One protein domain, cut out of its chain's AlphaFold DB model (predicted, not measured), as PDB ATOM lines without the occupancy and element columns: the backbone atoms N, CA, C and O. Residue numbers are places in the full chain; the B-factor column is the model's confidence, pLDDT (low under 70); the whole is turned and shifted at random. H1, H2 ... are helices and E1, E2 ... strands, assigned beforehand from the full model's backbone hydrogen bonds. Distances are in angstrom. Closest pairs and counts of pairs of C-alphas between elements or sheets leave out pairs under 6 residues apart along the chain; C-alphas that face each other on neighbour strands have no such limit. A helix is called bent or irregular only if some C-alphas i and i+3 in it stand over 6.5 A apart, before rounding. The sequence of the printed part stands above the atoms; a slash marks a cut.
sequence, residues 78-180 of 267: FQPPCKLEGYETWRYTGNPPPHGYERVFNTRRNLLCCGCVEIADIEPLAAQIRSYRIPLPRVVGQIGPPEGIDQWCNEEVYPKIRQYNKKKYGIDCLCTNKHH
ATOM      1  N   PHE A  78     154.335 173.923 141.318       40.44
ATOM      2  CA  PHE A  78     155.196 172.922 141.937       40.44
ATOM      3  C   PHE A  78     154.921 172.982 143.435       40.44
ATOM      4  O   PHE A  78     155.297 173.955 144.096       40.44
ATOM      5  N   GLN A  79     154.182 172.009 143.967       42.69
ATOM      6  CA  GLN A  79     153.951 172.006 145.396       42.69
ATOM      7  C   GLN A  79     155.308 171.751 146.063       42.69
ATOM      8  O   GLN A  79     155.971 170.759 145.727       42.69
ATOM      9  N   PRO A  80     155.749 172.618 146.997       46.69
ATOM     10  CA  PRO A  80     156.827 172.235 147.899       46.69
ATOM     11  C   PRO A  80     156.469 170.883 148.555       46.69
ATOM     12  O   PRO A  80     155.296 170.485 148.530       46.69
ATOM     13  N   PRO A  81     157.432 170.143 149.143       54.53
ATOM     14  CA  PRO A  81     157.069 169.034 150.043       54.53
ATOM     15  C   PRO A  81     155.941 169.505 150.964       54.53
ATOM     16  O   PRO A  81     156.003 170.661 151.390       54.53
ATOM     17  N   CYS A  82     154.910 168.671 151.174       57.44
ATOM     18  CA  CYS A  82     153.608 169.080 151.724       57.44
ATOM     19  C   CYS A  82     153.736 170.277 152.667       57.44
ATOM     20  O   CYS A  82     154.473 170.184 153.656       57.44
ATOM     21  N   LYS A  83     153.053 171.389 152.363       59.25
ATOM     22  CA  LYS A  83     153.007 172.527 153.286       59.25
ATOM     23  C   LYS A  83     152.593 171.982 154.648       59.25
ATOM     24  O   LYS A  83     151.528 171.383 154.768       59.25
ATOM     25  N   LEU A  84     153.475 172.108 155.636       63.94
ATOM     26  CA  LEU A  84     153.182 171.632 156.976       63.94
ATOM     27  C   LEU A  84     151.983 172.445 157.476       63.94
ATOM     28  O   LEU A  84     152.044 173.669 157.500       63.94
ATOM     29  N   GLU A  85     150.888 171.767 157.818       59.88
ATOM     30  CA  GLU A  85     149.558 172.371 158.020       59.88
ATOM     31  C   GLU A  85     149.444 173.261 159.269       59.88
ATOM     32  O   GLU A  85     148.355 173.702 159.625       59.88
ATOM     33  N   GLY A  86     150.550 173.549 159.954       62.53
ATOM     34  CA  GLY A  86     150.520 174.461 161.084       62.53
ATOM     35  C   GLY A  86     150.015 173.829 162.368       62.53
ATOM     36  O   GLY A  86     149.614 174.573 163.248       62.53
ATOM     37  N   TYR A  87     150.017 172.494 162.522       70.62
ATOM     38  CA  TYR A  87     149.507 171.890 163.759       70.62
ATOM     39  C   TYR A  87     150.249 172.423 164.977       70.62
ATOM     40  O   TYR A  87     151.477 172.360 165.055       70.62
ATOM     41  N   GLU A  88     149.484 172.878 165.956       77.12
ATOM     42  CA  GLU A  88     150.005 173.534 167.143       77.12
ATOM     43  C   GLU A  88     149.808 172.665 168.382       77.12
ATOM     44  O   GLU A  88     148.952 171.777 168.435       77.12
ATOM     45  N   THR A  89     150.608 172.925 169.405       79.06
ATOM     46  CA  THR A  89     150.415 172.375 170.742       79.06
ATOM     47  C   THR A  89     150.765 173.425 171.782       79.06
ATOM     48  O   THR A  89     151.575 174.318 171.535       79.06
ATOM     49  N   TRP A  90     150.182 173.304 172.967       76.62
ATOM     50  CA  TRP A  90     150.588 174.095 174.121       76.62
ATOM     51  C   TRP A  90     151.746 173.396 174.828       76.62
ATOM     52  O   TRP A  90     151.696 172.187 175.063       76.62
ATOM     53  N   ARG A  91     152.801 174.146 175.145       76.19
ATOM     54  CA  ARG A  91     153.942 173.676 175.938       76.19
ATOM     55  C   ARG A  91     153.982 174.454 177.246       76.19
ATOM     56  O   ARG A  91     153.997 175.680 177.222       76.19
ATOM     57  N   TYR A  92     154.018 173.738 178.367       75.38
ATOM     58  CA  TYR A  92     154.210 174.349 179.682       75.38
ATOM     59  C   TYR A  92     155.629 174.921 179.797       75.38
ATOM     60  O   TYR A  92     156.600 174.227 179.491       75.38
ATOM     61  N   THR A  93     155.746 176.176 180.217       69.06
ATOM     62  CA  THR A  93     157.010 176.915 180.354       69.06
ATOM     63  C   THR A  93     157.511 177.008 181.791       69.06
ATOM     64  O   THR A  93     158.596 177.536 182.008       69.06
ATOM     65  N   GLY A  94     156.763 176.492 182.773       65.12
ATOM     66  CA  GLY A  94     157.145 176.563 184.188       65.12
ATOM     67  C   GLY A  94     156.660 177.813 184.926       65.12
ATOM     68  O   GLY A  94     156.826 177.887 186.139       65.12
ATOM     69  N   ASN A  95     156.043 178.772 184.229       71.38
ATOM     70  CA  ASN A  95     155.520 179.998 184.834       71.38
ATOM     71  C   ASN A  95     154.062 179.823 185.324       71.38
ATOM     72  O   ASN A  95     153.334 178.976 184.804       71.38
ATOM     73  N   PRO A  96     153.586 180.622 186.294       60.66
ATOM     74  CA  PRO A  96     152.173 180.628 186.669       60.66
ATOM     75  C   PRO A  96     151.276 181.203 185.544       60.66
ATOM     76  O   PRO A  96     151.733 182.023 184.738       60.66
ATOM     77  N   PRO A  97     149.996 180.786 185.443       51.34
ATOM     78  CA  PRO A  97     149.055 181.299 184.442       51.34
ATOM     79  C   PRO A  97     148.865 182.826 184.534       51.34
ATOM     80  O   PRO A  97     148.898 183.362 185.639       51.34
ATOM     81  N   PRO A  98     148.636 183.535 183.408       53.91
ATOM     82  CA  PRO A  98     148.464 183.032 182.038       53.91
ATOM     83  C   PRO A  98     149.792 182.814 181.282       53.91
ATOM     84  O   PRO A  98     149.782 182.380 180.135       53.91
ATOM     85  N   HIS A  99     150.936 183.084 181.917       61.16
ATOM     86  CA  HIS A  99     152.272 183.079 181.301       61.16
ATOM     87  C   HIS A  99     152.964 181.703 181.301       61.16
ATOM     88  O   HIS A  99     154.080 181.563 180.797       61.16
ATOM     89  N   GLY A 100     152.301 180.693 181.870       66.31
ATOM     90  CA  GLY A 100     152.793 179.326 182.033       66.31
ATOM     91  C   GLY A 100     152.765 178.436 180.809       66.31
ATOM     92  O   GLY A 100     153.302 177.335 180.863       66.31
ATOM     93  N   TYR A 101     152.133 178.864 179.721       69.56
ATOM     94  CA  TYR A 101     152.000 178.048 178.523       69.56
ATOM     95  C   TYR A 101     152.286 178.880 177.279       69.56
ATOM     96  O   TYR A 101     151.785 179.989 177.123       69.56
ATOM     97  N   GLU A 102     153.068 178.310 176.369       76.12
ATOM     98  CA  GLU A 102     153.345 178.885 175.054       76.12
ATOM     99  C   GLU A 102     152.721 178.012 173.964       76.12
ATOM    100  O   GLU A 102     152.773 176.778 174.033       76.12
ATOM    101  N   ARG A 103     152.153 178.648 172.933       78.19
ATOM    102  CA  ARG A 103     151.779 177.957 171.695       78.19
ATOM    103  C   ARG A 103     153.043 177.669 170.906       78.19
ATOM    104  O   ARG A 103     153.831 178.571 170.625       78.19
ATOM    105  N   VAL A 104     153.236 176.412 170.536       81.69
ATOM    106  CA  VAL A 104     154.368 175.987 169.716       81.69
ATOM    107  C   VAL A 104     153.899 175.140 168.549       81.69
ATOM    108  O   VAL A 104     152.927 174.390 168.636       81.69
ATOM    109  N   PHE A 105     154.637 175.229 167.453       79.06
ATOM    110  CA  PHE A 105     154.452 174.373 166.298       79.06
ATOM    111  C   PHE A 105     154.812 172.927 166.653       79.06
ATOM    112  O   PHE A 105     155.914 172.629 167.130       79.06
ATOM    113  N   ASN A 106     153.882 172.008 166.420       79.88
ATOM    114  CA  ASN A 106     154.066 170.591 166.686       79.88
ATOM    115  C   ASN A 106     154.739 169.923 165.484       79.88
ATOM    116  O   ASN A 106     154.074 169.334 164.630       79.88
ATOM    117  N   THR A 107     156.068 170.015 165.410       79.56
ATOM    118  CA  THR A 107     156.855 169.451 164.302       79.56
ATOM    119  C   THR A 107     156.523 167.985 164.051       79.56
ATOM    120  O   THR A 107     156.241 167.607 162.920       79.56
ATOM    121  N   ARG A 108     156.480 167.164 165.105       82.50
ATOM    122  CA  ARG A 108     156.182 165.730 165.003       82.50
ATOM    123  C   ARG A 108     154.839 165.472 164.320       82.50
ATOM    124  O   ARG A 108     154.769 164.673 163.393       82.50
ATOM    125  N   ARG A 109     153.779 166.152 164.763       76.81
ATOM    126  CA  ARG A 109     152.436 166.002 164.189       76.81
ATOM    127  C   ARG A 109     152.385 166.474 162.741       76.81
ATOM    128  O   ARG A 109     151.795 165.801 161.911       76.81
ATOM    129  N   ASN A 110     153.055 167.578 162.430       75.94
ATOM    130  CA  ASN A 110     153.139 168.075 161.061       75.94
ATOM    131  C   ASN A 110     153.895 167.109 160.131       75.94
ATOM    132  O   ASN A 110     153.459 166.893 159.005       75.94
ATOM    133  N   LEU A 111     154.981 166.486 160.602       78.44
ATOM    134  CA  LEU A 111     155.695 165.452 159.847       78.44
ATOM    135  C   LEU A 111     154.856 164.173 159.684       78.44
ATOM    136  O   LEU A 111     154.889 163.582 158.616       78.44
ATOM    137  N   LEU A 112     154.062 163.781 160.690       76.06
ATOM    138  CA  LEU A 112     153.118 162.652 160.593       76.06
ATOM    139  C   LEU A 112     152.027 162.877 159.546       76.06
ATOM    140  O   LEU A 112     151.646 161.946 158.844       76.06
ATOM    141  N   CYS A 113     151.521 164.103 159.442       68.25
ATOM    142  CA  CYS A 113     150.547 164.473 158.417       68.25
ATOM    143  C   CYS A 113     151.195 164.617 157.027       68.25
ATOM    144  O   CYS A 113     150.508 164.608 156.009       68.25
ATOM    145  N   CYS A 114     152.524 164.724 156.969       66.75
ATOM    146  CA  CYS A 114     153.274 164.838 155.734       66.75
ATOM    147  C   CYS A 114     153.620 163.444 155.193       66.75
ATOM    148  O   CYS A 114     154.614 162.842 155.587       66.75
ATOM    149  N   GLY A 115     152.865 162.956 154.203       67.06
ATOM    150  CA  GLY A 115     153.169 161.690 153.509       67.06
ATOM    151  C   GLY A 115     154.517 161.658 152.759       67.06
ATOM    152  O   GLY A 115     154.792 160.698 152.041       67.06
ATOM    153  N   CYS A 116     155.327 162.721 152.858       74.88
ATOM    154  CA  CYS A 116     156.658 162.829 152.260       74.88
ATOM    155  C   CYS A 116     157.780 162.263 153.145       74.88
ATOM    156  O   CYS A 116     158.889 162.077 152.642       74.88
ATOM    157  N   VAL A 117     157.519 162.036 154.437       77.69
ATOM    158  CA  VAL A 117     158.496 161.515 155.401       77.69
ATOM    159  C   VAL A 117     158.056 160.127 155.852       77.69
ATOM    160  O   VAL A 117     156.914 159.931 156.261       77.69
ATOM    161  N   GLU A 118     158.963 159.156 155.777       79.06
ATOM    162  CA  GLU A 118     158.707 157.798 156.263       79.06
ATOM    163  C   GLU A 118     158.457 157.805 157.774       79.06
ATOM    164  O   GLU A 118     159.160 158.481 158.524       79.06
ATOM    165  N   ILE A 119     157.495 157.005 158.248       82.19
ATOM    166  CA  ILE A 119     157.090 156.986 159.668       82.19
ATOM    167  C   ILE A 119     158.288 156.729 160.594       82.19
ATOM    168  O   ILE A 119     158.407 157.345 161.652       82.19
ATOM    169  N   ALA A 120     159.204 155.853 160.172       86.25
ATOM    170  CA  ALA A 120     160.412 155.513 160.921       86.25
ATOM    171  C   ALA A 120     161.398 156.691 161.083       86.25
ATOM    172  O   ALA A 120     162.244 156.658 161.977       86.25
ATOM    173  N   ASP A 121     161.288 157.724 160.247       86.25
ATOM    174  CA  ASP A 121     162.201 158.872 160.215       86.25
ATOM    175  C   ASP A 121     161.674 160.077 160.990       86.25
ATOM    176  O   ASP A 121     162.431 161.003 161.287       86.25
ATOM    177  N   ILE A 122     160.394 160.054 161.366       85.31
ATOM    178  CA  ILE A 122     159.718 161.181 162.009       85.31
ATOM    179  C   ILE A 122     160.348 161.520 163.357       85.31
ATOM    180  O   ILE A 122     160.654 162.686 163.589       85.31
ATOM    181  N   GLU A 123     160.556 160.541 164.243       88.81
ATOM    182  CA  GLU A 123     161.115 160.816 165.577       88.81
ATOM    183  C   GLU A 123     162.560 161.342 165.503       88.81
ATOM    184  O   GLU A 123     162.833 162.399 166.082       88.81
ATOM    185  N   PRO A 124     163.485 160.703 164.750       90.19
ATOM    186  CA  PRO A 124     164.834 161.236 164.575       90.19
ATOM    187  C   PRO A 124     164.862 162.657 164.001       90.19
ATOM    188  O   PRO A 124     165.694 163.465 164.418       90.19
ATOM    189  N   LEU A 125     163.984 162.970 163.044       87.44
ATOM    190  CA  LEU A 125     163.893 164.300 162.439       87.44
ATOM    191  C   LEU A 125     163.301 165.327 163.406       87.44
ATOM    192  O   LEU A 125     163.873 166.402 163.591       87.44
ATOM    193  N   ALA A 126     162.183 164.997 164.056       86.56
ATOM    194  CA  ALA A 126     161.501 165.885 164.991       86.56
ATOM    195  C   ALA A 126     162.400 166.269 166.175       86.56
ATOM    196  O   ALA A 126     162.360 167.419 166.608       86.56
ATOM    197  N   ALA A 127     163.252 165.353 166.646       86.69
ATOM    198  CA  ALA A 127     164.225 165.622 167.705       86.69
ATOM    199  C   ALA A 127     165.297 166.656 167.307       86.69
ATOM    200  O   ALA A 127     165.850 167.338 168.168       86.69
ATOM    201  N   GLN A 128     165.600 166.781 166.014       88.06
ATOM    202  CA  GLN A 128     166.617 167.706 165.510       88.06
ATOM    203  C   GLN A 128     166.053 169.093 165.191       88.06
ATOM    204  O   GLN A 128     166.813 170.059 165.152       88.06
ATOM    205  N   ILE A 129     164.752 169.215 164.937       86.00
ATOM    206  CA  ILE A 129     164.105 170.460 164.500       86.00
ATOM    207  C   ILE A 129     163.681 171.285 165.722       86.00
ATOM    208  O   ILE A 129     162.891 170.832 166.553       86.00
ATOM    209  N   ARG A 130     164.161 172.530 165.824       83.44
ATOM    210  CA  ARG A 130     163.789 173.430 166.924       83.44
ATOM    211  C   ARG A 130     162.336 173.846 166.797       83.44
ATOM    212  O   ARG A 130     161.933 174.321 165.749       83.44
ATOM    213  N   SER A 131     161.559 173.729 167.871       81.12
ATOM    214  CA  SER A 131     160.151 174.142 167.865       81.12
ATOM    215  C   SER A 131     160.000 175.641 167.585       81.12
ATOM    216  O   SER A 131     160.663 176.458 168.225       81.12
ATOM    217  N   TYR A 132     159.086 175.999 166.685       81.00
ATOM    218  CA  TYR A 132     158.686 177.385 166.454       81.00
ATOM    219  C   TYR A 132     157.686 177.836 167.518       81.00
ATOM    220  O   TYR A 132     156.706 177.134 167.780       81.00
ATOM    221  N   ARG A 133     157.931 178.991 168.143       81.00
ATOM    222  CA  ARG A 133     156.985 179.614 169.075       81.00
ATOM    223  C   ARG A 133     156.010 180.458 168.275       81.00
ATOM    224  O   ARG A 133     156.434 181.328 167.523       81.00
ATOM    225  N   ILE A 134     154.725 180.199 168.457       75.88
ATOM    226  CA  ILE A 134     153.659 180.914 167.770       75.88
ATOM    227  C   ILE A 134     153.286 182.113 168.642       75.88
ATOM    228  O   ILE A 134     152.829 181.911 169.774       75.88
ATOM    229  N   PRO A 135     153.488 183.354 168.162       70.38
ATOM    230  CA  PRO A 135     153.087 184.536 168.907       70.38
ATOM    231  C   PRO A 135     151.587 184.482 169.212       70.38
ATOM    232  O   PRO A 135     150.776 184.150 168.345       70.38
ATOM    233  N   LEU A 136     151.199 184.814 170.445       65.94
ATOM    234  CA  LEU A 136     149.785 185.001 170.759       65.94
ATOM    235  C   LEU A 136     149.273 186.217 169.968       65.94
ATOM    236  O   LEU A 136     149.943 187.256 169.979       65.94
ATOM    237  N   PRO A 137     148.128 186.116 169.267       58.44
ATOM    238  CA  PRO A 137     147.617 187.229 168.482       58.44
ATOM    239  C   PRO A 137     147.381 188.435 169.398       58.44
ATOM    240  O   PRO A 137     146.703 188.326 170.418       58.44
ATOM    241  N   ARG A 138     147.950 189.592 169.031       51.16
ATOM    242  CA  ARG A 138     147.787 190.853 169.779       51.16
ATOM    243  C   ARG A 138     146.351 191.389 169.730       51.16
ATOM    244  O   ARG A 138     145.995 192.218 170.559       51.16
ATOM    245  N   VAL A 139     145.543 190.932 168.770       46.69
ATOM    246  CA  VAL A 139     144.166 191.383 168.546       46.69
ATOM    247  C   VAL A 139     143.293 190.179 168.187       46.69
ATOM    248  O   VAL A 139     143.667 189.351 167.354       46.69
ATOM    249  N   VAL A 140     142.127 190.079 168.824       47.03
ATOM    250  CA  VAL A 140     141.086 189.089 168.518       47.03
ATOM    251  C   VAL A 140     140.640 189.296 167.065       47.03
ATOM    252  O   VAL A 140     140.060 190.331 166.757       47.03
ATOM    253  N   GLY A 141     140.929 188.348 166.162       50.56
ATOM    254  CA  GLY A 141     140.395 188.380 164.790       50.56
ATOM    255  C   GLY A 141     141.336 187.997 163.642       50.56
ATOM    256  O   GLY A 141     140.858 187.869 162.518       50.56
ATOM    257  N   GLN A 142     142.637 187.770 163.865       47.88
ATOM    258  CA  GLN A 142     143.503 187.230 162.805       47.88
ATOM    259  C   GLN A 142     143.220 185.735 162.580       47.88
ATOM    260  O   GLN A 142     143.685 184.873 163.323       47.88
ATOM    261  N   ILE A 143     142.440 185.442 161.537       50.50
ATOM    262  CA  ILE A 143     142.230 184.097 160.992       50.50
ATOM    263  C   ILE A 143     143.231 183.926 159.844       50.50
ATOM    264  O   ILE A 143     142.939 184.227 158.691       50.50
ATOM    265  N   GLY A 144     144.449 183.509 160.171       53.19
ATOM    266  CA  GLY A 144     145.499 183.223 159.195       53.19
ATOM    267  C   GLY A 144     146.636 182.434 159.842       53.19
ATOM    268  O   GLY A 144     146.790 182.503 161.066       53.19
ATOM    269  N   PRO A 145     147.413 181.652 159.067       56.12
ATOM    270  CA  PRO A 145     148.599 180.994 159.596       56.12
ATOM    271  C   PRO A 145     149.537 182.055 160.199       56.12
ATOM    272  O   PRO A 145     149.695 183.119 159.597       56.12
ATOM    273  N   PRO A 146     150.136 181.802 161.377       61.12
ATOM    274  CA  PRO A 146     151.041 182.746 162.023       61.12
ATOM    275  C   PRO A 146     152.113 183.268 161.058       61.12
ATOM    276  O   PRO A 146     152.792 182.481 160.392       61.12
ATOM    277  N   GLU A 147     152.266 184.593 160.985       66.56
ATOM    278  CA  GLU A 147     153.303 185.240 160.177       66.56
ATOM    279  C   GLU A 147     154.686 184.663 160.536       66.56
ATOM    280  O   GLU A 147     155.078 184.637 161.702       66.56
ATOM    281  N   GLY A 148     155.425 184.171 159.535       73.69
ATOM    282  CA  GLY A 148     156.788 183.649 159.706       73.69
ATOM    283  C   GLY A 148     156.936 182.123 159.782       73.69
ATOM    284  O   GLY A 148     158.070 181.646 159.785       73.69
ATOM    285  N   ILE A 149     155.850 181.334 159.770       73.94
ATOM    286  CA  ILE A 149     155.958 179.858 159.698       73.94
ATOM    287  C   ILE A 149     156.657 179.403 158.416       73.94
ATOM    288  O   ILE A 149     157.514 178.522 158.476       73.94
ATOM    289  N   ASP A 150     156.330 180.002 157.269       74.94
ATOM    290  CA  ASP A 150     156.956 179.649 155.989       74.94
ATOM    291  C   ASP A 150     158.462 179.950 156.004       74.94
ATOM    292  O   ASP A 150     159.270 179.147 155.534       74.94
ATOM    293  N   GLN A 151     158.856 181.078 156.601       81.19
ATOM    294  CA  GLN A 151     160.261 181.438 156.776       81.19
ATOM    295  C   GLN A 151     160.977 180.438 157.691       81.19
ATOM    296  O   GLN A 151     162.007 179.887 157.310       81.19
ATOM    297  N   TRP A 152     160.396 180.120 158.851       82.94
ATOM    298  CA  TRP A 152     160.952 179.116 159.759       82.94
ATOM    299  C   TRP A 152     161.050 177.729 159.103       82.94
ATOM    300  O   TRP A 152     162.061 177.046 159.261       82.94
ATOM    301  N   CYS A 153     160.056 177.312 158.313       79.44
ATOM    302  CA  CYS A 153     160.125 176.056 157.564       79.44
ATOM    303  C   CYS A 153     161.318 176.037 156.596       79.44
ATOM    304  O   CYS A 153     162.052 175.047 156.551       79.44
ATOM    305  N   ASN A 154     161.541 177.132 155.863       81.88
ATOM    306  CA  ASN A 154     162.649 177.264 154.916       81.88
ATOM    307  C   ASN A 154     164.027 177.317 155.592       81.88
ATOM    308  O   ASN A 154     164.983 176.761 155.055       81.88
ATOM    309  N   GLU A 155     164.136 177.955 156.757       84.81
ATOM    310  CA  GLU A 155     165.416 178.165 157.448       84.81
ATOM    311  C   GLU A 155     165.792 177.016 158.397       84.81
ATOM    312  O   GLU A 155     166.970 176.695 158.550       84.81
ATOM    313  N   GLU A 156     164.811 176.371 159.029       85.75
ATOM    314  CA  GLU A 156     165.041 175.385 160.091       85.75
ATOM    315  C   GLU A 156     164.641 173.965 159.675       85.75
ATOM    316  O   GLU A 156     165.390 173.016 159.913       85.75
ATOM    317  N   VAL A 157     163.460 173.790 159.075       83.81
ATOM    318  CA  VAL A 157     162.874 172.457 158.856       83.81
ATOM    319  C   VAL A 157     163.437 171.794 157.603       83.81
ATOM    320  O   VAL A 157     164.014 170.706 157.672       83.81
ATOM    321  N   TYR A 158     163.285 172.443 156.450       84.56
ATOM    322  CA  TYR A 158     163.664 171.888 155.152       84.56
ATOM    323  C   TYR A 158     165.163 171.564 155.037       84.56
ATOM    324  O   TYR A 158     165.481 170.466 154.569       84.56
ATOM    325  N   PRO A 159     166.100 172.410 155.511       87.56
ATOM    326  CA  PRO A 159     167.523 172.075 155.484       87.56
ATOM    327  C   PRO A 159     167.854 170.831 156.315       87.56
ATOM    328  O   PRO A 159     168.648 169.997 155.882       87.56
ATOM    329  N   LYS A 160     167.201 170.648 157.472       88.88
ATOM    330  CA  LYS A 160     167.413 169.477 158.341       88.88
ATOM    331  C   LYS A 160     166.877 168.193 157.728       88.88
ATOM    332  O   LYS A 160     167.552 167.168 157.799       88.88
ATOM    333  N   ILE A 161     165.718 168.252 157.072       86.88
ATOM    334  CA  ILE A 161     165.183 167.112 156.317       86.88
ATOM    335  C   ILE A 161     166.146 166.729 155.185       86.88
ATOM    336  O   ILE A 161     166.521 165.563 155.077       86.88
ATOM    337  N   ARG A 162     166.614 167.699 154.387       87.50
ATOM    338  CA  ARG A 162     167.589 167.451 153.307       87.50
ATOM    339  C   ARG A 162     168.885 166.851 153.827       87.50
ATOM    340  O   ARG A 162     169.361 165.857 153.287       87.50
ATOM    341  N   GLN A 163     169.441 167.418 154.895       91.31
ATOM    342  CA  GLN A 163     170.673 166.925 155.507       91.31
ATOM    343  C   GLN A 163     170.509 165.493 156.028       91.31
ATOM    344  O   GLN A 163     171.379 164.650 155.801       91.31
ATOM    345  N   TYR A 164     169.391 165.204 156.697       90.44
ATOM    346  CA  TYR A 164     169.072 163.866 157.183       90.44
ATOM    347  C   TYR A 164     168.950 162.867 156.030       90.44
ATOM    348  O   TYR A 164     169.610 161.826 156.047       90.44
ATOM    349  N   ASN A 165     168.180 163.209 154.995       88.19
ATOM    350  CA  ASN A 165     167.978 162.355 153.827       88.19
ATOM    351  C   ASN A 165     169.282 162.133 153.054       88.19
ATOM    352  O   ASN A 165     169.580 161.006 152.658       88.19
ATOM    353  N   LYS A 166     170.124 163.163 152.931       90.81
ATOM    354  CA  LYS A 166     171.453 163.052 152.325       90.81
ATOM    355  C   LYS A 166     172.358 162.116 153.120       90.81
ATOM    356  O   LYS A 166     173.049 161.296 152.528       90.81
ATOM    357  N   LYS A 167     172.329 162.188 154.453       91.50
ATOM    358  CA  LYS A 167     173.131 161.313 155.323       91.50
ATOM    359  C   LYS A 167     172.648 159.861 155.305       91.50
ATOM    360  O   LYS A 167     173.474 158.955 155.301       91.50
ATOM    361  N   LYS A 168     171.334 159.638 155.341       89.81
ATOM    362  CA  LYS A 168     170.742 158.300 155.474       89.81
ATOM    363  C   LYS A 168     170.584 157.578 154.137       89.81
ATOM    364  O   LYS A 168     170.882 156.392 154.049       89.81
ATOM    365  N   TYR A 169     170.112 158.291 153.120       86.31
ATOM    366  CA  TYR A 169     169.756 157.735 151.815       86.31
ATOM    367  C   TYR A 169     170.709 158.161 150.695       86.31
ATOM    368  O   TYR A 169     170.598 157.648 149.587       86.31
ATOM    369  N   GLY A 170     171.639 159.089 150.957       87.75
ATOM    370  CA  GLY A 170     172.549 159.617 149.937       87.75
ATOM    371  C   GLY A 170     171.898 160.619 148.980       87.75
ATOM    372  O   GLY A 170     172.500 160.957 147.966       87.75
ATOM    373  N   ILE A 171     170.678 161.087 149.272       86.25
ATOM    374  CA  ILE A 171     169.868 161.903 148.356       86.25
ATOM    375  C   ILE A 171     169.504 163.229 149.027       86.25
ATOM    376  O   ILE A 171     168.916 163.246 150.108       86.25
ATOM    377  N   ASP A 172     169.802 164.345 148.363       87.50
ATOM    378  CA  ASP A 172     169.373 165.680 148.787       87.50
ATOM    379  C   ASP A 172     167.935 165.955 148.320       87.50
ATOM    380  O   ASP A 172     167.683 166.507 147.248       87.50
ATOM    381  N   CYS A 173     166.967 165.520 149.121       84.38
ATOM    382  CA  CYS A 173     165.551 165.703 148.826       84.38
ATOM    383  C   CYS A 173     164.739 165.976 150.093       84.38
ATOM    384  O   CYS A 173     165.148 165.642 151.205       84.38
ATOM    385  N   LEU A 174     163.565 166.580 149.912       81.44
ATOM    386  CA  LEU A 174     162.619 166.836 151.001       81.44
ATOM    387  C   LEU A 174     161.583 165.719 151.173       81.44
ATOM    388  O   LEU A 174     160.992 165.598 152.239       81.44
ATOM    389  N   CYS A 175     161.369 164.909 150.135       82.69
ATOM    390  CA  CYS A 175     160.399 163.823 150.119       82.69
ATOM    391  C   CYS A 175     161.085 162.520 149.725       82.69
ATOM    392  O   CYS A 175     161.680 162.450 148.649       82.69
ATOM    393  N   THR A 176     160.960 161.488 150.554       83.75
ATOM    394  CA  THR A 176     161.479 160.141 150.266       83.75
ATOM    395  C   THR A 176     160.425 159.229 149.637       83.75
ATOM    396  O   THR A 176     160.762 158.184 149.079       83.75
ATOM    397  N   ASN A 177     159.154 159.640 149.648       83.56
ATOM    398  CA  ASN A 177     158.068 158.888 149.036       83.56
ATOM    399  C   ASN A 177     158.105 159.000 147.503       83.56
ATOM    400  O   ASN A 177     157.807 160.046 146.926       83.56
ATOM    401  N   LYS A 178     158.430 157.892 146.831       84.75
ATOM    402  CA  LYS A 178     158.552 157.817 145.366       84.75
ATOM    403  C   LYS A 178     157.229 158.058 144.629       84.75
ATOM    404  O   LYS A 178     157.258 158.450 143.468       84.75
ATOM    405  N   HIS A 179     156.081 157.846 145.276       80.62
ATOM    406  CA  HIS A 179     154.766 158.099 144.672       80.62
ATOM    407  C   HIS A 179     154.446 159.590 144.532       80.62
ATOM    408  O   HIS A 179     153.557 159.947 143.764       80.62
ATOM    409  N   HIS A 180     155.190 160.455 145.223       81.50
ATOM    410  CA  HIS A 180     155.057 161.907 145.111       81.50
ATOM    411  C   HIS A 180     155.913 162.494 143.989       81.50
ATOM    412  O   HIS A 180     156.082 163.706 143.927       81.50
TER     413      HIS A 180
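Overview. This is residues 78 to 180 of the 267 residues of an uncharacterized protein of viral metagenome (UniProt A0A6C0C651). A two-stranded antiparallel hairpin, E1 and E2, lies toward one end of an elongated body and helices H1, H2 and H3 lie toward the other, H2 touching both other helices, while a long stretch with no named element, residues 129 to 148, links H2 to H3. Loops 94 to 99 and 138 to 144 stick out. The printed part has 103 residues with, in order, E1, E2, H1, H2, H3: mixed class, under half in named elements, only just compact, close to loose (radius of gyration of the C-alphas 15.2 A), spanning 46 by 30 by 20 A.

Along the chain. Find E1, residues 88 to 92, from C-alpha 88 at (150.005, 173.534, 167.143), 13.3 A long; E2, 101 to 105, measures 13.0 A. H1 is 107 to 113, 10.0 A; H2, 119 to 128, 15.5 A. H3, 149 to 169, runs 27.2 A to C-alpha 169 at (169.756, 157.735, 151.815), with a kink of 30 degrees near residue 156. H2 is irregular, C-alphas 120 and 123 being 7.1 A apart; H3 only just, with 155 and 158 at 6.9 A.

Arrangement. In the E1 and E2 hairpin, look for N 89 and O 104 within hydrogen-bond range, 2.8 A. H1 is near E1. H1 and H2, a helical hairpin, touch at a shallow tilt of 20 degrees, opposite ways; their closest C-alphas, Arg 108 and Ala 126, are 5.3 A apart. H3 touches H2 with residues 160 to 164 alone, at a steep tilt of 60 degrees; the closest C-alphas are Leu 125 and Ile 161, 6.9 A. H1 and H3 are apart. Every O i to N i+4 pair is within range in H1, 3 of 6 in H2, 14 of 17 in H3.

Size, cuts and confidence. C-alphas 96 and 179 are farthest apart, 47.7 A. The printed part has no cut; the H2 to H3 link is long. Confidence is under 70 in 32 residues, among them 78 to 86 and 136 to 147.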